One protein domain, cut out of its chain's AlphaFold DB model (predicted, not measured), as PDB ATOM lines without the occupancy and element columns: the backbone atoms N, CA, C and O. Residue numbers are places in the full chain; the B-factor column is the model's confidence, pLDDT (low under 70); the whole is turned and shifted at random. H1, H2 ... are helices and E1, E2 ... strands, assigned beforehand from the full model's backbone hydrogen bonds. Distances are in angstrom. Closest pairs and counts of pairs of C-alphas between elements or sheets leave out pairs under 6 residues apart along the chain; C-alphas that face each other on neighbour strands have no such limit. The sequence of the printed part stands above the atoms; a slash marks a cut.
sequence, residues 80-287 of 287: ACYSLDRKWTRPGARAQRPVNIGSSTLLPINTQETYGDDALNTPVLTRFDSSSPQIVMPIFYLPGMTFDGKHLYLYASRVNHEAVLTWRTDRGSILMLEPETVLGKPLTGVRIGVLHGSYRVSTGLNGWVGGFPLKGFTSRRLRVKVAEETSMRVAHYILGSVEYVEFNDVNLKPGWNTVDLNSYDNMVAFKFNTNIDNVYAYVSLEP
ATOM      1  N   ALA A  80      19.056   2.363  53.398       69.25
ATOM      2  CA  ALA A  80      20.425   1.856  53.383       69.25
ATOM      3  C   ALA A  80      20.639   0.903  52.201       69.25
ATOM      4  O   ALA A  80      20.052  -0.178  52.154       69.25
ATOM      5  N   CYS A  81      21.539   1.285  51.298       65.75
ATOM      6  CA  CYS A  81      22.023   0.449  50.206       65.75
ATOM      7  C   CYS A  81      23.532   0.177  50.375       65.75
ATOM      8  O   CYS A  81      24.251   0.992  50.958       65.75
ATOM      9  N   TYR A  82      24.021  -0.964  49.878       63.31
ATOM     10  CA  TYR A  82      25.415  -1.409  50.049       63.31
ATOM     11  C   TYR A  82      26.046  -2.008  48.780       63.31
ATOM     12  O   TYR A  82      25.448  -2.901  48.168       63.31
ATOM     13  N   SER A  83      27.277  -1.594  48.440       57.53
ATOM     14  CA  SER A  83      28.101  -2.153  47.352       57.53
ATOM     15  C   SER A  83      29.556  -2.415  47.785       57.53
ATOM     16  O   SER A  83      30.078  -1.736  48.669       57.53
ATOM     17  N   LEU A  84      30.222  -3.407  47.174       48.38
ATOM     18  CA  LEU A  84      31.603  -3.817  47.506       48.38
ATOM     19  C   LEU A  84      32.645  -2.691  47.398       48.38
ATOM     20  O   LEU A  84      33.541  -2.601  48.236       48.38
ATOM     21  N   ASP A  85      32.499  -1.806  46.413       44.31
ATOM     22  CA  ASP A  85      33.489  -0.759  46.122       44.31
ATOM     23  C   ASP A  85      33.295   0.495  46.984       44.31
ATOM     24  O   ASP A  85      34.140   1.393  47.024       44.31
ATOM     25  N   ARG A  86      32.168   0.576  47.698       47.09
ATOM     26  CA  ARG A  86      31.821   1.692  48.569       47.09
ATOM     27  C   ARG A  86      31.227   1.130  49.853       47.09
ATOM     28  O   ARG A  86      30.017   0.945  49.944       47.09
ATOM     29  N   LYS A  87      32.096   0.933  50.862       41.12
ATOM     30  CA  LYS A  87      31.765   0.403  52.208       41.12
ATOM     31  C   LYS A  87      30.442   0.954  52.753       41.12
ATOM     32  O   LYS A  87      29.730   0.235  53.443       41.12
ATOM     33  N   TRP A  88      30.143   2.209  52.412       39.75
ATOM     34  CA  TRP A  88      28.852   2.861  52.554       39.75
ATOM     35  C   TRP A  88      28.671   3.877  51.438       39.75
ATOM     36  O   TRP A  88      29.612   4.605  51.113       39.75
ATOM     37  N   THR A  89      27.465   4.001  50.896       39.09
ATOM     38  CA  THR A  89      27.147   5.155  50.058       39.09
ATOM     39  C   THR A  89      25.777   5.703  50.349       39.09
ATOM     40  O   THR A  89      24.777   5.010  50.193       39.09
ATOM     41  N   ARG A  90      25.779   6.980  50.738       45.94
ATOM     42  CA  ARG A  90      24.610   7.847  50.813       45.94
ATOM     43  C   ARG A  90      24.025   7.972  49.408       45.94
ATOM     44  O   ARG A  90      24.727   8.505  48.556       45.94
ATOM     45  N   PRO A  91      22.772   7.594  49.155       42.44
ATOM     46  CA  PRO A  91      22.001   8.280  48.139       42.44
ATOM     47  C   PRO A  91      21.873   9.749  48.561       42.44
ATOM     48  O   PRO A  91      21.359   9.998  49.644       42.44
ATOM     49  N   GLY A  92      22.325  10.720  47.767       42.22
ATOM     50  CA  GLY A  92      22.033  12.150  47.963       42.22
ATOM     51  C   GLY A  92      22.933  12.939  48.929       42.22
ATOM     52  O   GLY A  92      22.540  14.018  49.378       42.22
ATOM     53  N   ALA A  93      24.151  12.466  49.209       40.88
ATOM     54  CA  ALA A  93      25.146  13.071  50.108       40.88
ATOM     55  C   ALA A  93      25.361  14.585  49.970       40.88
ATOM     56  O   ALA A  93      25.775  15.253  50.919       40.88
ATOM     57  N   ARG A  94      25.222  15.082  48.740       46.06
ATOM     58  CA  ARG A  94      25.646  16.421  48.325       46.06
ATOM     59  C   ARG A  94      24.461  17.325  47.962       46.06
ATOM     60  O   ARG A  94      24.686  18.488  47.656       46.06
ATOM     61  N   ALA A  95      23.226  16.811  48.023       43.78
ATOM     62  CA  ALA A  95      22.055  17.439  47.399       43.78
ATOM     63  C   ALA A  95      20.718  17.276  48.158       43.78
ATOM     64  O   ALA A  95      19.696  17.816  47.738       43.78
ATOM     65  N   GLN A  96      20.700  16.560  49.286       55.50
ATOM     66  CA  GLN A  96      19.496  16.318  50.087       55.50
ATOM     67  C   GLN A  96      19.090  17.522  50.935       55.50
ATOM     68  O   GLN A  96      19.224  17.525  52.158       55.50
ATOM     69  N   ARG A  97      18.568  18.563  50.289       59.97
ATOM     70  CA  ARG A  97      17.768  19.564  50.994       59.97
ATOM     71  C   ARG A  97      16.315  19.104  50.980       59.97
ATOM     72  O   ARG A  97      15.729  19.037  49.897       59.97
ATOM     73  N   PRO A  98      15.735  18.745  52.137       68.25
ATOM     74  CA  PRO A  98      14.310  18.508  52.184       68.25
ATOM     75  C   PRO A  98      13.569  19.811  51.902       68.25
ATOM     76  O   PRO A  98      14.036  20.897  52.252       68.25
ATOM     77  N   VAL A  99      12.401  19.691  51.289       69.81
ATOM     78  CA  VAL A  99      11.514  20.822  51.035       69.81
ATOM     79  C   VAL A  99      10.178  20.544  51.690       69.81
ATOM     80  O   VAL A  99       9.599  19.475  51.509       69.81
ATOM     81  N   ASN A 100       9.707  21.507  52.474       70.88
ATOM     82  CA  ASN A 100       8.421  21.413  53.142       70.88
ATOM     83  C   ASN A 100       7.337  22.009  52.248       70.88
ATOM     84  O   ASN A 100       7.475  23.129  51.760       70.88
ATOM     85  N   ILE A 101       6.254  21.260  52.075       71.12
ATOM     86  CA  ILE A 101       5.042  21.686  51.385       71.12
ATOM     87  C   ILE A 101       3.878  21.425  52.342       71.12
ATOM     88  O   ILE A 101       3.482  20.278  52.571       71.12
ATOM     89  N   GLY A 102       3.357  22.493  52.948       73.94
ATOM     90  CA  GLY A 102       2.370  22.376  54.022       73.94
ATOM     91  C   GLY A 102       2.915  21.548  55.192       73.94
ATOM     92  O   GLY A 102       3.982  21.844  55.724       73.94
ATOM     93  N   SER A 103       2.189  20.496  55.584       70.81
ATOM     94  CA  SER A 103       2.597  19.562  56.645       70.81
ATOM     95  C   SER A 103       3.475  18.402  56.162       70.81
ATOM     96  O   SER A 103       3.867  17.568  56.975       70.81
ATOM     97  N   SER A 104       3.745  18.309  54.856       71.94
ATOM     98  CA  SER A 104       4.552  17.238  54.269       71.94
ATOM     99  C   SER A 104       5.982  17.700  54.017       71.94
ATOM    100  O   SER A 104       6.215  18.818  53.558       71.94
ATOM    101  N   THR A 105       6.942  16.808  54.230       75.19
ATOM    102  CA  THR A 105       8.342  17.010  53.845       75.19
ATOM    103  C   THR A 105       8.679  16.110  52.663       75.19
ATOM    104  O   THR A 105       8.456  14.903  52.709       75.19
ATOM    105  N   LEU A 106       9.235  16.685  51.602       76.44
ATOM    106  CA  LEU A 106       9.767  15.954  50.458       76.44
ATOM    107  C   LEU A 106      11.284  15.830  50.575       76.44
ATOM    108  O   LEU A 106      11.966  16.804  50.895       76.44
ATOM    109  N   LEU A 107      11.814  14.649  50.272       77.56
ATOM    110  CA  LEU A 107      13.241  14.349  50.288       77.56
ATOM    111  C   LEU A 107      13.634  13.550  49.032       77.56
ATOM    112  O   LEU A 107      13.092  12.462  48.814       77.56
ATOM    113  N   PRO A 108      14.583  14.040  48.220       74.69
ATOM    114  CA  PRO A 108      15.124  13.283  47.099       74.69
ATOM    115  C   PRO A 108      16.129  12.233  47.589       74.69
ATOM    116  O   PRO A 108      17.011  12.509  48.403       74.69
ATOM    117  N   ILE A 109      16.037  11.014  47.071       77.00
ATOM    118  CA  ILE A 109      16.925   9.897  47.402       77.00
ATOM    119  C   ILE A 109      17.610   9.440  46.115       77.00
ATOM    120  O   ILE A 109      17.061   8.665  45.333       77.00
ATOM    121  N   ASN A 110      18.830   9.935  45.892       73.12
ATOM    122  CA  ASN A 110      19.623   9.667  44.688       73.12
ATOM    123  C   ASN A 110      20.347   8.313  44.773       73.12
ATOM    124  O   ASN A 110      21.551   8.265  45.001       73.12
ATOM    125  N   THR A 111      19.628   7.196  44.633       69.62
ATOM    126  CA  THR A 111      20.166   5.823  44.826       69.62
ATOM    127  C   THR A 111      21.337   5.475  43.895       69.62
ATOM    128  O   THR A 111      22.178   4.644  44.236       69.62
ATOM    129  N   GLN A 112      21.462   6.184  42.770       63.81
ATOM    130  CA  GLN A 112      22.607   6.129  41.851       63.81
ATOM    131  C   GLN A 112      23.947   6.501  42.504       63.81
ATOM    132  O   GLN A 112      25.000   6.062  42.049       63.81
ATOM    133  N   GLU A 113      23.955   7.267  43.600       60.00
ATOM    134  CA  GLU A 113      25.200   7.524  44.332       60.00
ATOM    135  C   GLU A 113      25.780   6.243  44.961       60.00
ATOM    136  O   GLU A 113      26.972   6.220  45.273       60.00
ATOM    137  N   THR A 114      24.985   5.175  45.109       58.19
ATOM    138  CA  THR A 114      25.403   3.924  45.758       58.19
ATOM    139  C   THR A 114      25.965   2.870  44.805       58.19
ATOM    140  O   THR A 114      26.982   2.251  45.131       58.19
ATOM    141  N   TYR A 115      25.391   2.697  43.608       54.78
ATOM    142  CA  TYR A 115      25.924   1.740  42.618       54.78
ATOM    143  C   TYR A 115      26.208   2.325  41.233       54.78
ATOM    144  O   TYR A 115      26.360   1.573  40.274       54.78
ATOM    145  N   GLY A 116      26.293   3.649  41.104       55.19
ATOM    146  CA  GLY A 116      26.427   4.290  39.797       55.19
ATOM    147  C   GLY A 116      25.166   4.127  38.943       55.19
ATOM    148  O   GLY A 116      24.087   3.812  39.456       55.19
ATOM    149  N   ASP A 117      25.316   4.342  37.636       51.12
ATOM    150  CA  ASP A 117      24.234   4.291  36.643       51.12
ATOM    151  C   ASP A 117      23.852   2.841  36.264       51.12
ATOM    152  O   ASP A 117      23.845   2.463  35.093       51.12
ATOM    153  N   ASP A 118      23.552   1.999  37.257       58.78
ATOM    154  CA  ASP A 118      22.940   0.682  37.035       58.78
ATOM    155  C   ASP A 118      21.434   0.856  36.754       58.78
ATOM    156  O   ASP A 118      20.742   1.616  37.438       58.78
ATOM    157  N   ALA A 119      20.903   0.109  35.780       53.88
ATOM    158  CA  ALA A 119      19.492   0.104  35.384       53.88
ATOM    159  C   ALA A 119      18.533  -0.268  36.530       53.88
ATOM    160  O   ALA A 119      17.324  -0.061  36.430       53.88
ATOM    161  N   LEU A 120      19.061  -0.839  37.615       61.75
ATOM    162  CA  LEU A 120      18.302  -1.228  38.798       61.75
ATOM    163  C   LEU A 120      18.288  -0.162  39.902       61.75
ATOM    164  O   LEU A 120      17.623  -0.372  40.912       61.75
ATOM    165  N   ASN A 121      18.941   0.991  39.710       70.00
ATOM    166  CA  ASN A 121      18.896   2.114  40.648       70.00
ATOM    167  C   ASN A 121      18.097   3.280  40.106       70.00
ATOM    168  O   ASN A 121      18.608   4.146  39.397       70.00
ATOM    169  N   THR A 122      16.838   3.319  40.520       76.19
ATOM    170  CA  THR A 122      15.965   4.459  40.279       76.19
ATOM    171  C   THR A 122      16.080   5.424  41.460       76.19
ATOM    172  O   THR A 122      15.737   5.033  42.583       76.19
ATOM    173  N   PRO A 123      16.580   6.660  41.272       76.75
ATOM    174  CA  PRO A 123      16.411   7.716  42.258       76.75
ATOM    175  C   PRO A 123      14.925   7.941  42.531       76.75
ATOM    176  O   PRO A 123      14.095   7.835  41.627       76.75
ATOM    177  N   VAL A 124      14.570   8.248  43.774       81.12
ATOM    178  CA  VAL A 124      13.164   8.410  44.162       81.12
ATOM    179  C   VAL A 124      12.945   9.675  44.967       81.12
ATOM    180  O   VAL A 124      13.778  10.061  45.785       81.12
ATOM    181  N   LEU A 125      11.793  10.304  44.769       80.50
ATOM    182  CA  LEU A 125      11.303  11.340  45.663       80.50
ATOM    183  C   LEU A 125      10.452  10.679  46.746       80.50
ATOM    184  O   LEU A 125       9.519   9.932  46.445       80.50
ATOM    185  N   THR A 126      10.787  10.936  48.008       80.62
ATOM    186  CA  THR A 126      10.072  10.388  49.164       80.62
ATOM    187  C   THR A 126       9.352  11.497  49.908       80.62
ATOM    188  O   THR A 126       9.939  12.536  50.206       80.62
ATOM    189  N   ARG A 127       8.083  11.263  50.234       80.56
ATOM    190  CA  ARG A 127       7.268  12.120  51.086       80.56
ATOM    191  C   ARG A 127       7.214  11.576  52.505       80.56
ATOM    192  O   ARG A 127       7.000  10.384  52.722       80.56
ATOM    193  N   PHE A 128       7.318  12.489  53.456       76.88
ATOM    194  CA  PHE A 128       7.094  12.278  54.873       76.88
ATOM    195  C   PHE A 128       5.905  13.132  55.303       76.88
ATOM    196  O   PHE A 128       6.002  14.352  55.382       76.88
ATOM    197  N   ASP A 129       4.775  12.481  55.544       69.06
ATOM    198  CA  ASP A 129       3.576  13.072  56.153       69.06
ATOM    199  C   ASP A 129       3.359  12.567  57.593       69.06
ATOM    200  O   ASP A 129       2.646  13.174  58.388       69.06
ATOM    201  N   SER A 130       3.977  11.433  57.923       65.06
ATOM    202  CA  SER A 130       3.754  10.633  59.119       65.06
ATOM    203  C   SER A 130       4.968   9.730  59.382       65.06
ATOM    204  O   SER A 130       5.993   9.818  58.703       65.06
ATOM    205  N   SER A 131       4.853   8.822  60.350       66.56
ATOM    206  CA  SER A 131       5.855   7.791  60.651       66.56
ATOM    207  C   SER A 131       5.979   6.696  59.577       66.56
ATOM    208  O   SER A 131       6.787   5.782  59.728       66.56
ATOM    209  N   SER A 132       5.210   6.769  58.489       71.75
ATOM    210  CA  SER A 132       5.284   5.830  57.365       71.75
ATOM    211  C   SER A 132       5.539   6.603  56.072       71.75
ATOM    212  O   SER A 132       4.578   7.020  55.418       71.75
ATOM    213  N   PRO A 133       6.819   6.820  55.709       79.00
ATOM    214  CA  PRO A 133       7.180   7.542  54.496       79.00
ATOM    215  C   PRO A 133       6.616   6.855  53.248       79.00
ATOM    216  O   PRO A 133       6.245   5.681  53.276       79.00
ATOM    217  N   GLN A 134       6.565   7.576  52.137       83.75
ATOM    218  CA  GLN A 134       6.037   7.065  50.878       83.75
ATOM    219  C   GLN A 134       6.904   7.519  49.709       83.75
ATOM    220  O   GLN A 134       7.243   8.695  49.610       83.75
ATOM    221  N   ILE A 135       7.228   6.606  48.794       85.31
ATOM    222  CA  ILE A 135       7.808   6.985  47.502       85.31
ATOM    223  C   ILE A 135       6.686   7.575  46.653       85.31
ATOM    224  O   ILE A 135       5.677   6.913  46.424       85.31
ATOM    225  N   VAL A 136       6.844   8.818  46.206       82.38
ATOM    226  CA  VAL A 136       5.813   9.505  45.413       82.38
ATOM    227  C   VAL A 136       6.068   9.391  43.918       82.38
ATOM    228  O   VAL A 136       5.126   9.233  43.149       82.38
ATOM    229  N   MET A 137       7.333   9.400  43.491       78.31
ATOM    230  CA  MET A 137       7.684   9.173  42.093       78.31
ATOM    231  C   MET A 137       9.155   8.772  41.922       78.31
ATOM    232  O   MET A 137       9.997   9.173  42.738       78.31
ATOM    233  N   PRO A 138       9.489   8.030  40.852       79.19
ATOM    234  CA  PRO A 138      10.857   7.987  40.357       79.19
ATOM    235  C   PRO A 138      11.287   9.381  39.890       79.19
ATOM    236  O   PRO A 138      10.496  10.136  39.325       79.19
ATOM    237  N   ILE A 139      12.551   9.712  40.113       74.88
ATOM    238  CA  ILE A 139      13.170  10.956  39.657       74.88
ATOM    239  C   ILE A 139      14.485  10.647  38.939       74.88
ATOM    240  O   ILE A 139      15.021   9.543  39.018       74.88
ATOM    241  N   PHE A 140      15.012  11.639  38.230       71.44
ATOM    242  CA  PHE A 140      16.408  11.625  37.798       71.44
ATOM    243  C   PHE A 140      17.328  11.968  38.975       71.44
ATOM    244  O   PHE A 140      16.854  12.293  40.066       71.44
ATOM    245  N   TYR A 141      18.644  11.946  38.751       72.19
ATOM    246  CA  TYR A 141      19.570  12.497  39.732       72.19
ATOM    247  C   TYR A 141      19.196  13.956  40.020       72.19
ATOM    248  O   TYR A 141      19.142  14.789  39.112       72.19
ATOM    249  N   LEU A 142      18.916  14.254  41.288       68.56
ATOM    250  CA  LEU A 142      18.375  15.539  41.710       68.56
ATOM    251  C   LEU A 142      19.388  16.271  42.603       68.56
ATOM    252  O   LEU A 142      19.472  15.979  43.799       68.56
ATOM    253  N   PRO A 143      20.186  17.194  42.030       61.72
ATOM    254  CA  PRO A 143      21.146  17.998  42.782       61.72
ATOM    255  C   PRO A 143      20.530  19.135  43.614       61.72
ATOM    256  O   PRO A 143      21.193  19.643  44.517       61.72
ATOM    257  N   GLY A 144      19.291  19.555  43.336       67.50
ATOM    258  CA  GLY A 144      18.622  20.586  44.133       67.50
ATOM    259  C   GLY A 144      17.104  20.632  43.964       67.50
ATOM    260  O   GLY A 144      16.582  20.384  42.881       67.50
ATOM    261  N   MET A 145      16.405  20.971  45.048       73.81
ATOM    262  CA  MET A 145      14.948  21.114  45.116       73.81
ATOM    263  C   MET A 145      14.593  22.392  45.883       73.81
ATOM    264  O   MET A 145      15.250  22.699  46.880       73.81
ATOM    265  N   THR A 146      13.564  23.123  45.450       72.25
ATOM    266  CA  THR A 146      13.020  24.275  46.193       72.25
ATOM    267  C   THR A 146      11.521  24.451  45.957       72.25
ATOM    268  O   THR A 146      10.990  23.963  44.965       72.25
ATOM    269  N   PHE A 147      10.841  25.156  46.858       75.75
ATOM    270  CA  PHE A 147       9.413  25.473  46.782       75.75
ATOM    271  C   PHE A 147       9.218  26.964  47.053       75.75
ATOM    272  O   PHE A 147       9.788  27.490  48.008       75.75
ATOM    273  N   ASP A 148       8.442  27.643  46.211       76.25
ATOM    274  CA  ASP A 148       8.200  29.092  46.301       76.25
ATOM    275  C   ASP A 148       6.874  29.452  47.001       76.25
ATOM    276  O   ASP A 148       6.527  30.626  47.101       76.25
ATOM    277  N   GLY A 149       6.129  28.453  47.485       77.44
ATOM    278  CA  GLY A 149       4.780  28.624  48.032       77.44
ATOM    279  C   GLY A 149       3.661  28.244  47.059       77.44
ATOM    280  O   GLY A 149       2.530  28.055  47.501       77.44
ATOM    281  N   LYS A 150       3.969  28.076  45.768       82.94
ATOM    282  CA  LYS A 150       3.017  27.681  44.727       82.94
ATOM    283  C   LYS A 150       3.490  26.466  43.931       82.94
ATOM    284  O   LYS A 150       2.731  25.515  43.811       82.94
ATOM    285  N   HIS A 151       4.730  26.451  43.455       78.81
ATOM    286  CA  HIS A 151       5.279  25.372  42.638       78.81
ATOM    287  C   HIS A 151       6.526  24.758  43.267       78.81
ATOM    288  O   HIS A 151       7.352  25.427  43.898       78.81
ATOM    289  N   LEU A 152       6.680  23.452  43.056       79.38
ATOM    290  CA  LEU A 152       7.893  22.719  43.377       79.38
ATOM    291  C   LEU A 152       8.840  22.761  42.177       79.38
ATOM    292  O   LEU A 152       8.483  22.344  41.077       79.38
ATOM    293  N   TYR A 153      10.069  23.208  42.404       74.06
ATOM    294  CA  TYR A 153      11.119  23.240  41.395       74.06
ATOM    295  C   TYR A 153      12.130  22.134  41.675       74.06
ATOM    296  O   TYR A 153      12.778  22.118  42.726       74.06
ATOM    297  N   LEU A 154      12.273  21.217  40.721       73.50
ATOM    298  CA  LEU A 154      13.272  20.157  40.747       73.50
ATOM    299  C   LEU A 154      14.368  20.497  39.746       73.50
ATOM    300  O   LEU A 154      14.107  20.601  38.548       73.50
ATOM    301  N   TYR A 155      15.601  20.631  40.213       68.81
ATOM    302  CA  TYR A 155      16.753  20.662  39.326       68.81
ATOM    303  C   TYR A 155      17.221  19.227  39.100       68.81
ATOM    304  O   TYR A 155      17.718  18.586  40.024       68.81
ATOM    305  N   ALA A 156      17.024  18.723  37.884       67.56
ATOM    306  CA  ALA A 156      17.356  17.364  37.480       67.56
ATOM    307  C   ALA A 156      18.575  17.356  36.548       67.56
ATOM    308  O   ALA A 156      18.691  18.182  35.641       67.56
ATOM    309  N   SER A 157      19.467  16.390  36.749       63.16
ATOM    310  CA  SER A 157      20.594  16.090  35.867       63.16
ATOM    311  C   SER A 157      20.561  14.614  35.482       63.16
ATOM    312  O   SER A 157      20.032  13.772  36.208       63.16
ATOM    313  N   ARG A 158      21.140  14.289  34.324       57.84
ATOM    314  CA  ARG A 158      21.240  12.906  33.847       57.84
ATOM    315  C   ARG A 158      22.163  12.046  34.719       57.84
ATOM    316  O   ARG A 158      21.916  10.852  34.820       57.84
ATOM    317  N   VAL A 159      23.204  12.635  35.316       58.38
ATOM    318  CA  VAL A 159      24.241  11.921  36.085       58.38
ATOM    319  C   VAL A 159      24.728  12.728  37.295       58.38
ATOM    320  O   VAL A 159      24.660  13.961  37.303       58.38
ATOM    321  N   ASN A 160      25.262  12.021  38.300       51.28
ATOM    322  CA  ASN A 160      25.929  12.590  39.486       51.28
ATOM    323  C   ASN A 160      27.324  13.170  39.164       51.28
ATOM    324  O   ASN A 160      27.759  14.147  39.771       51.28
ATOM    325  N   HIS A 161      28.031  12.586  38.190       49.53
ATOM    326  CA  HIS A 161      29.409  12.947  37.856       49.53
ATOM    327  C   HIS A 161      29.588  13.171  36.352       49.53
ATOM    328  O   HIS A 161      29.537  12.227  35.570       49.53
ATOM    329  N   GLU A 162      29.907  14.402  35.959       41.41
ATOM    330  CA  GLU A 162      30.850  14.613  34.860       41.41
ATOM    331  C   GLU A 162      32.245  14.757  35.491       41.41
ATOM    332  O   GLU A 162      32.371  15.297  36.592       41.41
ATOM    333  N   ALA A 163      33.299  14.230  34.851       35.09
ATOM    334  CA  ALA A 163      34.673  14.163  35.391       35.09
ATOM    335  C   ALA A 163      35.300  15.536  35.730       35.09
ATOM    336  O   ALA A 163      36.400  15.623  36.269       35.09
ATOM    337  N   VAL A 164      34.577  16.609  35.435       34.25
ATOM    338  CA  VAL A 164      34.878  17.988  35.767       34.25
ATOM    339  C   VAL A 164      33.596  18.555  36.380       34.25
ATOM    340  O   VAL A 164      32.516  18.359  35.822       34.25
ATOM    341  N   LEU A 165      33.694  19.284  37.500       36.38
ATOM    342  CA  LEU A 165      32.621  20.154  38.021       36.38
ATOM    343  C   LEU A 165      32.395  21.345  37.066       36.38
ATOM    344  O   LEU A 165      32.388  22.504  37.464       36.38
ATOM    345  N   THR A 166      32.262  21.083  35.772       33.06
ATOM    346  CA  THR A 166      31.769  22.047  34.804       33.06
ATOM    347  C   THR A 166      30.262  22.010  34.905       33.06
ATOM    348  O   THR A 166      29.607  21.102  34.407       33.06
ATOM    349  N   TRP A 167      29.720  23.003  35.598       36.22
ATOM    350  CA  TRP A 167      28.319  23.364  35.482       36.22
ATOM    351  C   TRP A 167      28.008  23.597  33.999       36.22
ATOM    352  O   TRP A 167      28.596  24.488  33.382       36.22
ATOM    353  N   ARG A 168      27.145  22.767  33.402       36.81
ATOM    354  CA  ARG A 168      26.674  22.972  32.027       36.81
ATOM    355  C   ARG A 168      25.154  23.106  32.025       36.81
ATOM    356  O   ARG A 168      24.428  22.179  32.378       36.81
ATOM    357  N   THR A 169      24.673  24.289  31.655       38.19
ATOM    358  CA  THR A 169      23.242  24.627  31.553       38.19
ATOM    359  C   THR A 169      22.508  23.852  30.469       38.19
ATOM    360  O   THR A 169      21.285  23.833  30.468       38.19
ATOM    361  N   ASP A 170      23.236  23.219  29.552       43.06
ATOM    362  CA  ASP A 170      22.715  22.426  28.439       43.06
ATOM    363  C   ASP A 170      22.440  20.955  28.807       43.06
ATOM    364  O   ASP A 170      21.903  20.218  27.983       43.06
ATOM    365  N   ARG A 171      22.793  20.505  30.024       45.53
ATOM    366  CA  ARG A 171      22.693  19.085  30.439       45.53
ATOM    367  C   ARG A 171      21.787  18.810  31.641       45.53
ATOM    368  O   ARG A 171      21.664  17.659  32.060       45.53
ATOM    369  N   GLY A 172      21.140  19.843  32.177       52.91
ATOM    370  CA  GLY A 172      20.142  19.731  33.240       52.91
ATOM    371  C   GLY A 172      18.801  20.319  32.817       52.91
ATOM    372  O   GLY A 172      18.714  21.093  31.867       52.91
ATOM    373  N   SER A 173      17.738  19.964  33.528       60.34
ATOM    374  CA  SER A 173      16.417  20.564  33.346       60.34
ATOM    375  C   SER A 173      15.877  21.026  34.690       60.34
ATOM    376  O   SER A 173      16.047  20.347  35.703       60.34
ATOM    377  N   ILE A 174      15.231  22.190  34.698       66.31
ATOM    378  CA  ILE A 174      14.406  22.617  35.825       66.31
ATOM    379  C   ILE A 174      12.988  22.165  35.506       66.31
ATOM    380  O   ILE A 174      12.389  22.621  34.535       66.31
ATOM    381  N   LEU A 175      12.472  21.244  36.310       70.44
ATOM    382  CA  LEU A 175      11.082  20.824  36.252       70.44
ATOM    383  C   LEU A 175      10.301  21.664  37.255       70.44
ATOM    384  O   LEU A 175      10.665  21.725  38.427       70.44
ATOM    385  N   MET A 176       9.237  22.300  36.785       79.31
ATOM    386  CA  MET A 176       8.245  22.941  37.637       79.31
ATOM    387  C   MET A 176       7.063  21.984  37.764       79.31
ATOM    388  O   MET A 176       6.509  21.559  36.753       79.31
ATOM    389  N   LEU A 177       6.710  21.624  38.993       76.88
ATOM    390  CA  LEU A 177       5.624  20.703  39.299       76.88
ATOM    391  C   LEU A 177       4.610  21.377  40.221       76.88
ATOM    392  O   LEU A 177       4.988  22.058  41.178       76.88
ATOM    393  N   GLU A 178       3.330  21.124  39.963       82.44
ATOM    394  CA  GLU A 178       2.265  21.464  40.905       82.44
ATOM    395  C   GLU A 178       2.345  20.519  42.116       82.44
ATOM    396  O   GLU A 178       2.440  19.297  41.922       82.44
ATOM    397  N   PRO A 179       2.315  21.027  43.362       74.94
ATOM    398  CA  PRO A 179       2.419  20.205  44.562       74.94
ATOM    399  C   PRO A 179       1.430  19.039  44.609       74.94
ATOM    400  O   PRO A 179       1.799  17.938  45.010       74.94
ATOM    401  N   GLU A 180       0.199  19.231  44.142       76.06
ATOM    402  CA  GLU A 180      -0.846  18.203  44.105       76.06
ATOM    403  C   GLU A 180      -0.439  17.008  43.234       76.06
ATOM    404  O   GLU A 180      -0.761  15.866  43.559       76.06
ATOM    405  N   THR A 181       0.337  17.258  42.174       68.56
ATOM    406  CA  THR A 181       0.879  16.216  41.286       68.56
ATOM    407  C   THR A 181       1.893  15.335  42.019       68.56
ATOM    408  O   THR A 181       1.993  14.140  41.755       68.56
ATOM    409  N   VAL A 182       2.631  15.908  42.973       67.19
ATOM    410  CA  VAL A 182       3.707  15.237  43.723       67.19
ATOM    411  C   VAL A 182       3.199  14.621  45.027       67.19
ATOM    412  O   VAL A 182       3.771  13.663  45.540       67.19
ATOM    413  N   LEU A 183       2.103  15.143  45.573       68.50
ATOM    414  CA  LEU A 183       1.458  14.635  46.783       68.50
ATOM    415  C   LEU A 183       0.431  13.516  46.486       68.50
ATOM    416  O   LEU A 183      -0.242  13.036  47.402       68.50
ATOM    417  N   GLY A 184       0.322  13.065  45.235       66.06
ATOM    418  CA  GLY A 184      -0.489  11.913  44.830       66.06
ATOM    419  C   GLY A 184       0.095  10.542  45.222       66.06
ATOM    420  O   GLY A 184       1.162  10.434  45.826       66.06
ATOM    421  N   LYS A 185      -0.635   9.463  44.890       61.06
ATOM    422  CA  LYS A 185      -0.143   8.069  44.985       61.06
ATOM    423  C   LYS A 185       0.969   7.812  43.949       61.06
ATOM    424  O   LYS A 185       1.025   8.548  42.965       61.06
ATOM    425  N   PRO A 186       1.827   6.785  44.134       64.44
ATOM    426  CA  PRO A 186       2.925   6.528  43.212       64.44
ATOM    427  C   PRO A 186       2.363   6.221  41.822       64.44
ATOM    428  O   PRO A 186       1.546   5.316  41.670       64.44
ATOM    429  N   LEU A 187       2.776   6.989  40.816       59.47
ATOM    430  CA  LEU A 187       2.260   6.865  39.445       59.47
ATOM    431  C   LEU A 187       3.006   5.809  38.616       59.47
ATOM    432  O   LEU A 187       2.514   5.370  37.579       59.47
ATOM    433  N   THR A 188       4.195   5.409  39.065       76.88
ATOM    434  CA  THR A 188       5.116   4.557  38.310       76.88
ATOM    435  C   THR A 188       5.798   3.573  39.247       76.88
ATOM    436  O   THR A 188       6.121   3.915  40.387       76.88
ATOM    437  N   GLY A 189       6.053   2.365  38.750       84.38
ATOM    438  CA  GLY A 189       6.865   1.389  39.458       84.38
ATOM    439  C   GLY A 189       8.311   1.842  39.636       84.38
ATOM    440  O   GLY A 189       8.851   2.621  38.846       84.38
ATOM    441  N   VAL A 190       8.946   1.347  40.692       86.50
ATOM    442  CA  VAL A 190      10.340   1.644  41.027       86.50
ATOM    443  C   VAL A 190      11.115   0.361  41.271       86.50
ATOM    444  O   VAL A 190      10.640  -0.582  41.912       86.50
ATOM    445  N   ARG A 191      12.353   0.352  40.778       86.75
ATOM    446  CA  ARG A 191      13.355  -0.657  41.114       86.75
ATOM    447  C   ARG A 191      14.534   0.029  41.770       86.75
ATOM    448  O   ARG A 191      15.042   1.025  41.249       86.75
ATOM    449  N   ILE A 192      14.922  -0.484  42.928       83.19
ATOM    450  CA  ILE A 192      16.023   0.062  43.715       83.19
ATOM    451  C   ILE A 192      16.957  -1.092  44.049       83.19
ATOM    452  O   ILE A 192      16.530  -2.055  44.686       83.19
ATOM    453  N   GLY A 193      18.216  -1.001  43.623       82.88
ATOM    454  CA  GLY A 193      19.291  -1.882  44.048       82.88
ATOM    455  C   GLY A 193      19.576  -1.649  45.525       82.88
ATOM    456  O   GLY A 193      19.706  -0.513  45.979       82.88
ATOM    457  N   VAL A 194      19.616  -2.730  46.299       82.25
ATOM    458  CA  VAL A 194      19.688  -2.653  47.767       82.25
ATOM    459  C   VAL A 194      20.943  -3.320  48.314       82.25
ATOM    460  O   VAL A 194      21.463  -2.906  49.348       82.25
ATOM    461  N   LEU A 195      21.471  -4.322  47.605       83.06
ATOM    462  CA  LEU A 195      22.705  -5.008  47.967       83.06
ATOM    463  C   LEU A 195      23.376  -5.585  46.717       83.06
ATOM    464  O   LEU A 195      22.730  -6.303  45.962       83.06
ATOM    465  N   HIS A 196      24.665  -5.313  46.512       84.69
ATOM    466  CA  HIS A 196      25.462  -5.963  45.468       84.69
ATOM    467  C   HIS A 196      26.870  -6.275  45.986       84.69
ATOM    468  O   HIS A 196      27.644  -5.374  46.310       84.69
ATOM    469  N   GLY A 197      27.193  -7.565  46.044       84.94
ATOM    470  CA  GLY A 197      28.497  -8.091  46.420       84.94
ATOM    471  C   GLY A 197      28.480  -8.815  47.762       84.94
ATOM    472  O   GLY A 197      27.479  -9.439  48.120       84.94
ATOM    473  N   SER A 198      29.590  -8.765  48.498       85.69
ATOM    474  CA  SER A 198      29.734  -9.532  49.737       85.69
ATOM    475  C   SER A 198      29.001  -8.888  50.907       85.69
ATOM    476  O   SER A 198      29.300  -7.767  51.315       85.69
ATOM    477  N   TYR A 199      28.082  -9.643  51.493       86.00
ATOM    478  CA  TYR A 199      27.436  -9.340  52.753       86.00
ATOM    479  C   TYR A 199      28.268  -9.857  53.929       86.00
ATOM    480  O   TYR A 199      28.786 -10.983  53.929       86.00
ATOM    481  N   ARG A 200      28.356  -9.040  54.974       83.12
ATOM    482  CA  ARG A 200      28.860  -9.424  56.287       83.12
ATOM    483  C   ARG A 200      27.794  -9.105  57.326       83.12
ATOM    484  O   ARG A 200      27.042  -8.155  57.167       83.12
ATOM    485  N   VAL A 201      27.758  -9.832  58.436       79.75
ATOM    486  CA  VAL A 201      26.830  -9.527  59.549       79.75
ATOM    487  C   VAL A 201      27.045  -8.129  60.152       79.75
ATOM    488  O   VAL A 201      26.174  -7.603  60.836       79.75
ATOM    489  N   SER A 202      28.201  -7.519  59.880       70.44
ATOM    490  CA  SER A 202      28.544  -6.135  60.211       70.44
ATOM    491  C   SER A 202      28.206  -5.117  59.111       70.44
ATOM    492  O   SER A 202      28.403  -3.922  59.318       70.44
ATOM    493  N   THR A 203      27.726  -5.555  57.944       65.38
ATOM    494  CA  THR A 203      27.253  -4.681  56.862       65.38
ATOM    495  C   THR A 203      26.051  -3.870  57.336       65.38
ATOM    496  O   THR A 203      25.216  -4.371  58.081       65.38
ATOM    497  N   GLY A 204      25.907  -2.628  56.875       58.72
ATOM    498  CA  GLY A 204      24.719  -1.847  57.206       58.72
ATOM    499  C   GLY A 204      24.613  -1.544  58.707       58.72
ATOM    500  O   GLY A 204      25.604  -1.499  59.441       58.72
ATOM    501  N   LEU A 205      23.392  -1.282  59.169       64.25
ATOM    502  CA  LEU A 205      23.122  -1.004  60.578       64.25
ATOM    503  C   LEU A 205      22.907  -2.334  61.312       64.25
ATOM    504  O   LEU A 205      21.793  -2.846  61.354       64.25
ATOM    505  N   ASN A 206      23.972  -2.920  61.868       70.88
ATOM    506  CA  ASN A 206      23.944  -4.239  62.528       70.88
ATOM    507  C   ASN A 206      23.435  -5.378  61.617       70.88
ATOM    508  O   ASN A 206      22.596  -6.191  62.023       70.88
ATOM    509  N   GLY A 207      23.893  -5.408  60.366       74.06
ATOM    510  CA  GLY A 207      23.470  -6.382  59.358       74.06
ATOM    511  C   GLY A 207      22.233  -5.948  58.573       74.06
ATOM    512  O   GLY A 207      21.973  -6.489  57.503       74.06
ATOM    513  N   TRP A 208      21.457  -4.976  59.066       78.88
ATOM    514  CA  TRP A 208      20.242  -4.539  58.383       78.88
ATOM    515  C   TRP A 208      20.552  -3.670  57.169       78.88
ATOM    516  O   TRP A 208      21.244  -2.651  57.259       78.88
ATOM    517  N   VAL A 209      19.957  -4.064  56.048       80.12
ATOM    518  CA  VAL A 209      19.973  -3.360  54.770       80.12
ATOM    519  C   VAL A 209      18.535  -3.009  54.388       80.12
ATOM    520  O   VAL A 209      17.584  -3.724  54.714       80.12
ATOM    521  N   GLY A 210      18.369  -1.884  53.706       81.56
ATOM    522  CA  GLY A 210      17.093  -1.403  53.210       81.56
ATOM    523  C   GLY A 210      16.440  -0.355  54.093       81.56
ATOM    524  O   GLY A 210      17.008   0.709  54.314       81.56
ATOM    525  N   GLY A 211      15.218  -0.616  54.539       79.25
ATOM    526  CA  GLY A 211      14.342   0.418  55.071       79.25
ATOM    527  C   GLY A 211      13.666   1.196  53.959       79.25
ATOM    528  O   GLY A 211      13.733   2.425  53.921       79.25
ATOM    529  N   PHE A 212      13.052   0.457  53.036       85.12
ATOM    530  CA  PHE A 212      12.284   1.020  51.934       85.12
ATOM    531  C   PHE A 212      10.817   1.119  52.332       85.12
ATOM    532  O   PHE A 212      10.269   0.139  52.848       85.12
ATOM    533  N   PRO A 213      10.167   2.262  52.086       87.62
ATOM    534  CA  PRO A 213       8.737   2.380  52.245       87.62
ATOM    535  C   PRO A 213       8.007   1.625  51.135       87.62
ATOM    536  O   PRO A 213       8.361   1.718  49.961       87.62
ATOM    537  N   LEU A 214       6.976   0.890  51.529       90.88
ATOM    538  CA  LEU A 214       6.139   0.067  50.656       90.88
ATOM    539  C   LEU A 214       4.759   0.680  50.411       90.88
ATOM    540  O   LEU A 214       4.053   0.280  49.485       90.88
ATOM    541  N   LYS A 215       4.372   1.643  51.250       87.69
ATOM    542  CA  LYS A 215       3.069   2.297  51.219       87.69
ATOM    543  C   LYS A 215       2.782   2.874  49.832       87.69
ATOM    544  O   LYS A 215       3.587   3.621  49.282       87.69
ATOM    545  N   GLY A 216       1.598   2.567  49.305       85.88
ATOM    546  CA  GLY A 216       1.109   3.094  48.030       85.88
ATOM    547  C   GLY A 216       1.335   2.196  46.810       85.88
ATOM    548  O   GLY A 216       0.805   2.534  45.760       85.88
ATOM    549  N   PHE A 217       2.042   1.070  46.944       89.44
ATOM    550  CA  PHE A 217       2.253   0.094  45.866       89.44
ATOM    551  C   PHE A 217       1.441  -1.179  46.107       89.44
ATOM    552  O   PHE A 217       1.392  -1.678  47.233       89.44
ATOM    553  N   THR A 218       0.828  -1.731  45.061       90.44
ATOM    554  CA  THR A 218       0.031  -2.963  45.173       90.44
ATOM    555  C   THR A 218       0.867  -4.225  45.004       90.44
ATOM    556  O   THR A 218       0.576  -5.223  45.661       90.44
ATOM    557  N   SER A 219       1.936  -4.188  44.201       93.81
ATOM    558  CA  SER A 219       2.872  -5.306  44.047       93.81
ATOM    559  C   SER A 219       4.240  -4.948  44.617       93.81
ATOM    560  O   SER A 219       4.969  -4.130  44.056       93.81
ATOM    561  N   ARG A 220       4.611  -5.609  45.715       94.81
ATOM    562  CA  ARG A 220       5.829  -5.354  46.492       94.81
ATOM    563  C   ARG A 220       6.668  -6.626  46.554       94.81
ATOM    564  O   ARG A 220       6.230  -7.639  47.092       94.81
ATOM    565  N   ARG A 221       7.872  -6.603  45.980       96.50
ATOM    566  CA  ARG A 221       8.742  -7.789  45.898       96.50
ATOM    567  C   ARG A 221      10.184  -7.444  46.221       96.50
ATOM    568  O   ARG A 221      10.716  -6.460  45.715       96.50
ATOM    569  N   LEU A 222      10.845  -8.309  46.982       96.50
ATOM    570  CA  LEU A 222      12.297  -8.306  47.134       96.50
ATOM    571  C   LEU A 222      12.875  -9.457  46.305       96.50
ATOM    572  O   LEU A 222      12.520 -10.622  46.481       96.50
ATOM    573  N   ARG A 223      13.757  -9.127  45.365       96.12
ATOM    574  CA  ARG A 223      14.448 -10.088  44.505       96.12
ATOM    575  C   ARG A 223      15.859 -10.257  45.031       96.12
ATOM    576  O   ARG A 223      16.577  -9.270  45.123       96.12
ATOM    577  N   VAL A 224      16.248 -11.487  45.361       96.00
ATOM    578  CA  VAL A 224      17.551 -11.788  45.976       96.00
ATOM    579  C   VAL A 224      18.216 -12.938  45.241       96.00
ATOM    580  O   VAL A 224      17.629 -14.006  45.090       96.00
ATOM    581  N   LYS A 225      19.450 -12.731  44.800       96.00
ATOM    582  CA  LYS A 225      20.332 -13.753  44.257       96.00
ATOM    583  C   LYS A 225      21.383 -14.107  45.297       96.00
ATOM    584  O   LYS A 225      22.089 -13.215  45.763       96.00
ATOM    585  N   VAL A 226      21.506 -15.391  45.609       96.12
ATOM    586  CA  VAL A 226      22.541 -15.945  46.494       96.12
ATOM    587  C   VAL A 226      23.242 -17.112  45.803       96.12
ATOM    588  O   VAL A 226      22.662 -17.754  44.927       96.12
ATOM    589  N   ALA A 227      24.503 -17.366  46.150       94.31
ATOM    590  CA  ALA A 227      25.270 -18.478  45.582       94.31
ATOM    591  C   ALA A 227      24.937 -19.828  46.240       94.31
ATOM    592  O   ALA A 227      24.979 -20.860  45.577       94.31
ATOM    593  N   GLU A 228      24.570 -19.803  47.519       94.12
ATOM    594  CA  GLU A 228      24.345 -20.980  48.356       94.12
ATOM    595  C   GLU A 228      23.024 -20.849  49.114       94.12
ATOM    596  O   GLU A 228      22.466 -19.753  49.229       94.12
ATOM    597  N   GLU A 229      22.513 -21.974  49.616       95.56
ATOM    598  CA  GLU A 229      21.322 -21.981  50.456       95.56
ATOM    599  C   GLU A 229      21.588 -21.221  51.759       95.56
ATOM    600  O   GLU A 229      22.607 -21.417  52.422       95.56
ATOM    601  N   THR A 230      20.684 -20.313  52.117       95.44
ATOM    602  CA  THR A 230      20.855 -19.454  53.292       95.44
ATOM    603  C   THR A 230      19.513 -18.992  53.844       95.44
ATOM    604  O   THR A 230      18.475 -19.110  53.194       95.44
ATOM    605  N   SER A 231      19.537 -18.426  55.047       95.56
ATOM    606  CA  SER A 231      18.373 -17.820  55.684       95.56
ATOM    607  C   SER A 231      18.531 -16.303  55.742       95.56
ATOM    608  O   SER A 231      19.566 -15.770  56.161       95.56
ATOM    609  N   MET A 232      17.481 -15.607  55.320       96.00
ATOM    610  CA  MET A 232      17.365 -14.159  55.375       96.00
ATOM    611  C   MET A 232      16.216 -13.782  56.300       96.00
ATOM    612  O   MET A 232      15.102 -14.274  56.155       96.00
ATOM    613  N   ARG A 233      16.476 -12.855  57.215       94.81
ATOM    614  CA  ARG A 233      15.465 -12.290  58.098       94.81
ATOM    615  C   ARG A 233      14.962 -10.971  57.537       94.81
ATOM    616  O   ARG A 233      15.761 -10.082  57.253       94.81
ATOM    617  N   VAL A 234      13.649 -10.829  57.423       94.31
ATOM    618  CA  VAL A 234      12.953  -9.598  57.036       94.31
ATOM    619  C   VAL A 234      12.336  -8.975  58.284       94.31
ATOM    620  O   VAL A 234      11.740  -9.677  59.096       94.31
ATOM    621  N   ALA A 235      12.499  -7.666  58.442       90.31
ATOM    622  CA  ALA A 235      11.826  -6.858  59.447       90.31
ATOM    623  C   ALA A 235      10.839  -5.915  58.762       90.31
ATOM    624  O   ALA A 235      11.237  -5.145  57.886       90.31
ATOM    625  N   HIS A 236       9.583  -5.945  59.195       91.00
ATOM    626  CA  HIS A 236       8.582  -4.929  58.886       91.00
ATOM    627  C   HIS A 236       8.448  -3.995  60.077       91.00
ATOM    628  O   HIS A 236       8.301  -4.453  61.205       91.00
ATOM    629  N   TYR A 237       8.535  -2.691  59.836       78.94
ATOM    630  CA  TYR A 237       8.461  -1.701  60.902       78.94
ATOM    631  C   TYR A 237       7.860  -0.378  60.434       78.94
ATOM    632  O   TYR A 237       7.757  -0.089  59.239       78.94
ATOM    633  N   ILE A 238       7.458   0.434  61.407       76.69
ATOM    634  CA  ILE A 238       7.103   1.842  61.218       76.69
ATOM    635  C   ILE A 238       8.321   2.688  61.591       76.69
ATOM    636  O   ILE A 238       8.980   2.413  62.599       76.69
ATOM    637  N   LEU A 239       8.625   3.724  60.803       68.38
ATOM    638  CA  LEU A 239       9.775   4.584  61.069       68.38
ATOM    639  C   LEU A 239       9.640   5.211  62.460       68.38
ATOM    640  O   LEU A 239       8.695   5.954  62.730       68.38
ATOM    641  N   GLY A 240      10.590   4.907  63.344       60.25
ATOM    642  CA  GLY A 240      10.604   5.450  64.699       60.25
ATOM    643  C   GLY A 240       9.684   4.769  65.711       60.25
ATOM    644  O   GLY A 240       9.545   5.272  66.824       60.25
ATOM    645  N   SER A 241       9.058   3.644  65.353       62.59
ATOM    646  CA  SER A 241       8.270   2.838  66.288       62.59
ATOM    647  C   SER A 241       9.044   1.598  66.720       62.59
ATOM    648  O   SER A 241       9.530   0.839  65.885       62.59
ATOM    649  N   VAL A 242       9.126   1.374  68.031       58.94
ATOM    650  CA  VAL A 242       9.652   0.123  68.608       58.94
ATOM    651  C   VAL A 242       8.554  -0.908  68.873       58.94
ATOM    652  O   VAL A 242       8.855  -2.079  69.079       58.94
ATOM    653  N   GLU A 243       7.293  -0.473  68.892       63.09
ATOM    654  CA  GLU A 243       6.128  -1.316  69.191       63.09
ATOM    655  C   GLU A 243       5.613  -2.042  67.948       63.09
ATOM    656  O   GLU A 243       4.976  -3.085  68.057       63.09
ATOM    657  N   TYR A 244       5.921  -1.508  66.765       66.31
ATOM    658  CA  TYR A 244       5.494  -2.058  65.488       66.31
ATOM    659  C   TYR A 244       6.703  -2.618  64.746       66.31
ATOM    660  O   TYR A 244       7.261  -1.956  63.869       66.31
ATOM    661  N   VAL A 245       7.151  -3.805  65.160       77.75
ATOM    662  CA  VAL A 245       8.249  -4.527  64.514       77.75
ATOM    663  C   VAL A 245       7.897  -6.006  64.420       77.75
ATOM    664  O   VAL A 245       7.816  -6.701  65.431       77.75
ATOM    665  N   GLU A 246       7.738  -6.488  63.194       85.81
ATOM    666  CA  GLU A 246       7.476  -7.891  62.886       85.81
ATOM    667  C   GLU A 246       8.688  -8.498  62.182       85.81
ATOM    668  O   GLU A 246       9.300  -7.863  61.321       85.81
ATOM    669  N   PHE A 247       9.042  -9.731  62.544       89.62
ATOM    670  CA  PHE A 247      10.171 -10.447  61.956       89.62
ATOM    671  C   PHE A 247       9.702 -11.727  61.289       89.62
ATOM    672  O   PHE A 247       9.009 -12.522  61.917       89.62
ATOM    673  N   ASN A 248      10.171 -11.961  60.067       94.50
ATOM    674  CA  ASN A 248       9.924 -13.192  59.332       94.50
ATOM    675  C   ASN A 248      11.230 -13.724  58.748       94.50
ATOM    676  O   ASN A 248      11.996 -12.979  58.133       94.50
ATOM    677  N   ASP A 249      11.478 -15.014  58.941       95.12
ATOM    678  CA  ASP A 249      12.639 -15.697  58.382       95.12
ATOM    679  C   ASP A 249      12.250 -16.370  57.058       95.12
ATOM    680  O   ASP A 249      11.207 -17.015  56.939       95.12
ATOM    681  N   VAL A 250      13.089 -16.190  56.042       96.12
ATOM    682  CA  VAL A 250      12.879 -16.673  54.678       96.12
ATOM    683  C   VAL A 250      14.075 -17.521  54.276       96.12
ATOM    684  O   VAL A 250      15.215 -17.053  54.287       96.12
ATOM    685  N   ASN A 251      13.813 -18.764  53.882       97.06
ATOM    686  CA  ASN A 251      14.840 -19.643  53.337       97.06
ATOM    687  C   ASN A 251      15.024 -19.348  51.847       97.06
ATOM    688  O   ASN A 251      14.063 -19.344  51.076       97.06
ATOM    689  N   LEU A 252      16.265 -19.089  51.452       97.25
ATOM    690  CA  LEU A 252      16.652 -18.743  50.094       97.25
ATOM    691  C   LEU A 252      17.431 -19.899  49.485       97.25
ATOM    692  O   LEU A 252      18.389 -20.393  50.076       97.25
ATOM    693  N   LYS A 253      17.040 -20.289  48.275       97.25
ATOM    694  CA  LYS A 253      17.747 -21.303  47.490       97.25
ATOM    695  C   LYS A 253      18.890 -20.665  46.695       97.25
ATOM    696  O   LYS A 253      18.815 -19.470  46.398       97.25
ATOM    697  N   PRO A 254      19.904 -21.439  46.273       97.00
ATOM    698  CA  PRO A 254      20.883 -20.971  45.298       97.00
ATOM    699  C   PRO A 254      20.205 -20.388  44.047       97.00
ATOM    700  O   PRO A 254      19.237 -20.947  43.527       97.00
ATOM    701  N   GLY A 255      20.718 -19.265  43.545       97.00
ATOM    702  CA  GLY A 255      20.150 -18.541  42.411       97.00
ATOM    703  C   GLY A 255      19.178 -17.431  42.819       97.00
ATOM    704  O   GLY A 255      19.300 -16.839  43.890       97.00
ATOM    705  N   TRP A 256      18.261 -17.080  41.913       97.50
ATOM    706  CA  TRP A 256      17.298 -15.994  42.115       97.50
ATOM    707  C   TRP A 256      16.073 -16.454  42.904       97.50
ATOM    708  O   TRP A 256      15.366 -17.371  42.498       97.50
ATOM    709  N   ASN A 257      15.763 -15.713  43.959       98.06
ATOM    710  CA  ASN A 257      14.594 -15.879  44.807       98.06
ATOM    711  C   ASN A 257      13.693 -14.646  44.690       98.06
ATOM    712  O   ASN A 257      14.161 -13.532  44.426       98.06
ATOM    713  N   THR A 258      12.394 -14.847  44.903       97.81
ATOM    714  CA  THR A 258      11.411 -13.765  45.025       97.81
ATOM    715  C   THR A 258      10.757 -13.874  46.389       97.81
ATOM    716  O   THR A 258      10.142 -14.891  46.690       97.81
ATOM    717  N   VAL A 259      10.898 -12.827  47.194       97.12
ATOM    718  CA  VAL A 259      10.233 -12.689  48.487       97.12
ATOM    719  C   VAL A 259       9.052 -11.750  48.300       97.12
ATOM    720  O   VAL A 259       9.229 -10.610  47.856       97.12
ATOM    721  N   ASP A 260       7.856 -12.251  48.591       96.12
ATOM    722  CA  ASP A 260       6.637 -11.451  48.575       96.12
ATOM    723  C   ASP A 260       6.609 -10.527  49.801       96.12
ATOM    724  O   ASP A 260       6.855 -10.962  50.926       96.12
ATOM    725  N   LEU A 261       6.352  -9.242  49.566       95.62
ATOM    726  CA  LEU A 261       6.258  -8.209  50.592       95.62
ATOM    727  C   LEU A 261       4.839  -7.626  50.690       95.62
ATOM    728  O   LEU A 261       4.636  -6.622  51.370       95.62
ATOM    729  N   ASN A 262       3.855  -8.219  50.008       94.44
ATOM    730  CA  ASN A 262       2.492  -7.694  49.931       94.44
ATOM    731  C   ASN A 262       1.734  -7.701  51.266       94.44
ATOM    732  O   ASN A 262       0.742  -6.993  51.403       94.44
ATOM    733  N   SER A 263       2.197  -8.456  52.259       91.00
ATOM    734  CA  SER A 263       1.650  -8.411  53.617       91.00
ATOM    735  C   SER A 263       2.146  -7.215  54.442       91.00
ATOM    736  O   SER A 263       1.681  -7.031  55.561       91.00
ATOM    737  N   TYR A 264       3.102  -6.422  53.940       91.50
ATOM    738  CA  TYR A 264       3.743  -5.340  54.694       91.50
ATOM    739  C   TYR A 264       3.384  -3.957  54.140       91.50
ATOM    740  O   TYR A 264       3.742  -3.614  53.012       91.50
ATOM    741  N   ASP A 265       2.762  -3.109  54.958       86.62
ATOM    742  CA  ASP A 265       2.243  -1.804  54.507       86.62
ATOM    743  C   ASP A 265       3.138  -0.595  54.826       86.62
ATOM    744  O   ASP A 265       2.865   0.516  54.371       86.62
ATOM    745  N   ASN A 266       4.211  -0.794  55.599       88.00
ATOM    746  CA  ASN A 266       5.073   0.291  56.081       88.00
ATOM    747  C   ASN A 266       6.470   0.183  55.472       88.00
ATOM    748  O   ASN A 266       6.624   0.314  54.261       88.00
ATOM    749  N   MET A 267       7.490  -0.040  56.296       87.50
ATOM    750  CA  MET A 267       8.867  -0.167  55.850       87.50
ATOM    751  C   MET A 267       9.374  -1.584  56.004       87.50
ATOM    752  O   MET A 267       9.022  -2.268  56.962       87.50
ATOM    753  N   VAL A 268      10.260  -1.990  55.099       92.06
ATOM    754  CA  VAL A 268      10.969  -3.265  55.217       92.06
ATOM    755  C   VAL A 268      12.474  -3.094  55.163       92.06
ATOM    756  O   VAL A 268      13.017  -2.361  54.332       92.06
ATOM    757  N   ALA A 269      13.150  -3.824  56.038       88.44
ATOM    758  CA  ALA A 269      14.585  -4.052  56.011       88.44
ATOM    759  C   ALA A 269      14.840  -5.559  56.060       88.44
ATOM    760  O   ALA A 269      13.999  -6.329  56.517       88.44
ATOM    761  N   PHE A 270      15.999  -5.997  55.595       92.62
ATOM    762  CA  PHE A 270      16.383  -7.400  55.664       92.62
ATOM    763  C   PHE A 270      17.846  -7.544  56.066       92.62
ATOM    764  O   PHE A 270      18.636  -6.605  55.949       92.62
ATOM    765  N   LYS A 271      18.200  -8.726  56.560       91.62
ATOM    766  CA  LYS A 271      19.574  -9.112  56.865       91.62
ATOM    767  C   LYS A 271      19.766 -10.608  56.682       91.62
ATOM    768  O   LYS A 271      18.808 -11.371  56.779       91.62
ATOM    769  N   PHE A 272      21.005 -11.038  56.492       92.88
ATOM    770  CA  PHE A 272      21.355 -12.457  56.547       92.88
ATOM    771  C   PHE A 272      21.961 -12.797  57.903       92.88
ATOM    772  O   PHE A 272      22.621 -11.963  58.535       92.88
ATOM    773  N   ASN A 273      21.737 -14.033  58.342       84.94
ATOM    774  CA  ASN A 273      22.269 -14.530  59.610       84.94
ATOM    775  C   ASN A 273      23.754 -14.920  59.511       84.94
ATOM    776  O   ASN A 273      24.435 -15.013  60.529       84.94
ATOM    777  N   THR A 274      24.262 -15.114  58.295       90.44
ATOM    778  CA  THR A 274      25.643 -15.507  58.005       90.44
ATOM    779  C   THR A 274      26.283 -14.561  56.991       90.44
ATOM    780  O   THR A 274      25.603 -13.795  56.308       90.44
ATOM    781  N   ASN A 275      27.614 -14.585  56.910       90.94
ATOM    782  CA  ASN A 275      28.354 -13.873  55.869       90.94
ATOM    783  C   ASN A 275      28.139 -14.562  54.515       90.94
ATOM    784  O   ASN A 275      28.105 -15.787  54.455       90.94
ATOM    785  N   ILE A 276      28.023 -13.783  53.438       91.38
ATOM    786  CA  ILE A 276      27.790 -14.299  52.082       91.38
ATOM    787  C   ILE A 276      28.651 -13.504  51.110       91.38
ATOM    788  O   ILE A 276      28.633 -12.280  51.145       91.38
ATOM    789  N   ASP A 277      29.402 -14.161  50.233       87.44
ATOM    790  CA  ASP A 277      30.364 -13.457  49.378       87.44
ATOM    791  C   ASP A 277      29.750 -12.815  48.136       87.44
ATOM    792  O   ASP A 277      30.250 -11.791  47.678       87.44
ATOM    793  N   ASN A 278      28.641 -13.347  47.627       88.12
ATOM    794  CA  ASN A 278      28.002 -12.835  46.419       88.12
ATOM    795  C   ASN A 278      26.486 -12.784  46.587       88.12
ATOM    796  O   ASN A 278      25.788 -13.776  46.367       88.12
ATOM    797  N   VAL A 279      25.989 -11.606  46.954       90.50
ATOM    798  CA  VAL A 279      24.561 -11.302  47.006       90.50
ATOM    799  C   VAL A 279      24.239 -10.227  45.982       90.50
ATOM    800  O   VAL A 279      24.944  -9.228  45.874       90.50
ATOM    801  N   TYR A 280      23.147 -10.412  45.251       91.06
ATOM    802  CA  TYR A 280      22.525  -9.331  44.494       91.06
ATOM    803  C   TYR A 280      21.084  -9.199  44.956       91.06
ATOM    804  O   TYR A 280      20.337 -10.168  44.887       91.06
ATOM    805  N   ALA A 281      20.665  -8.026  45.404       91.31
ATOM    806  CA  ALA A 281      19.287  -7.791  45.774       91.31
ATOM    807  C   ALA A 281      18.782  -6.444  45.268       91.31
ATOM    808  O   ALA A 281      19.497  -5.440  45.284       91.31
ATOM    809  N   TYR A 282      17.512  -6.431  44.875       90.69
ATOM    810  CA  TYR A 282      16.764  -5.221  44.565       90.69
ATOM    811  C   TYR A 282      15.316  -5.353  45.035       90.69
ATOM    812  O   TYR A 282      14.747  -6.449  45.044       90.69
ATOM    813  N   VAL A 283      14.710  -4.230  45.407       91.94
ATOM    814  CA  VAL A 283      13.265  -4.150  45.641       91.94
ATOM    815  C   VAL A 283      12.579  -3.696  44.352       91.94
ATOM    816  O   VAL A 283      13.097  -2.839  43.637       91.94
ATOM    817  N   SER A 284      11.438  -4.305  44.037       92.50
ATOM    818  CA  SER A 284      10.573  -3.961  42.907       92.50
ATOM    819  C   SER A 284       9.191  -3.634  43.452       92.50
ATOM    820  O   SER A 284       8.563  -4.485  44.089       92.50
ATOM    821  N   LEU A 285       8.740  -2.410  43.207       92.19
ATOM    822  CA  LEU A 285       7.462  -1.889  43.677       92.19
ATOM    823  C   LEU A 285       6.662  -1.420  42.463       92.19
ATOM    824  O   LEU A 285       7.192  -0.655  41.667       92.19
ATOM    825  N   GLU A 286       5.419  -1.869  42.320       90.69
ATOM    826  CA  GLU A 286       4.533  -1.504  41.205       90.69
ATOM    827  C   GLU A 286       3.181  -0.987  41.748       90.69
ATOM    828  O   GLU A 286       2.705  -1.537  42.753       90.69
ATOM    829  N   PRO A 287       2.597   0.078  41.155       83.56
ATOM    830  CA  PRO A 287       1.301   0.637  41.549       83.56
ATOM    831  C   PRO A 287       0.152  -0.355  41.429       83.56
ATOM    832  O   PRO A 287       0.138  -1.166  40.479       83.56
TER     833      PRO A 287
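AT A GLANCE: This is residues 80 to 287 of the 287 residues of an uncharacterized protein of Candidatus Bathyarchaeota archaeon (UniProt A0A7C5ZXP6). Two lobes stand side by side: a larger sandwich of two four-stranded sheets, E8 E15 E10 E13 over E9 E14 E11 E12, and a smaller sandwich in which the sheet E1 E2 E3 E4 faces the sheet E5 E6 E7. In the loop between E6 and E7, residues 162 to 167 stick out free. The printed part has 208 residues with two named helices and fifteen named strands, in the order E1 E2 H1 E3 to E7 H2 E8 to E15; each sheet is antiparallel and the class is mostly strand. The whole is compact, with a radius of gyration of the C-alphas of 17.4 A and spans of 51 by 41 by 26 A.

IN THESE COORDINATES: After residues 80 to 98, without a named element, come E1, residues 99 to 101, from C-alpha 99 at (11.514, 20.822, 51.035), E2, 104 to 109, H1, 112 to 115, E3, 124 to 128, and E4, 134 to 138. E5 is 141 to 147, 17.9 A long, E6 152 to 157, E7 172 to 177 and H2 179 to 182. E8, 190 to 199, spans 23.5 A; E9 is 209 to 213, E10 219 to 226, E11 230 to 237, E12 245 to 252, E13 255 to 260 and E14 267 to 272. E15, 276 to 286, spans 28.7 A and ends at C-alpha 286 (4.533, -1.504, 41.205).

HOW THE PARTS SIT: The four sheets form a stack of sheets, face to face in two pairs. E8 with E15, E9 with E14, E10 with E13 and E11 with E12 form a jelly roll, one long hairpin wound over both sheets; N 194 and O 281 are 2.9 A apart, N 211 and O 268 2.8 A, N 224 and O 257 3.1 A, and N 234 and O 248 2.8 A. These two sheets' facing parts are 9.6 A centre to centre. E5 E6 E7 is a meander, each strand the antiparallel neighbour of the one before, with N 146 and O 153 3.0 A apart and N 154 and O 175 2.8 A. Its part facing E1 E2 E3 E4 is 9.1 A away, centre to centre. Between the lobes, the closest C-alphas of E4 and E9 are those of Gln 134 and Pro 213, 5.6 A apart. H1 only grazes the sheet of E8; H2 stands at the level of the sheet of E1, at a height of 1.9 A. Both helices are too short for an O i to N i+4 pair.

THE WHOLE: The farthest C-alphas, those of Gly 149 and Glu 228, are 53.3 A apart. The printed part has no cut; its one long link is E6 to E7. Mean pLDDT of the printed part is 74.9, with 72 residues under 70, among them 80 to 99 and 155 to 174.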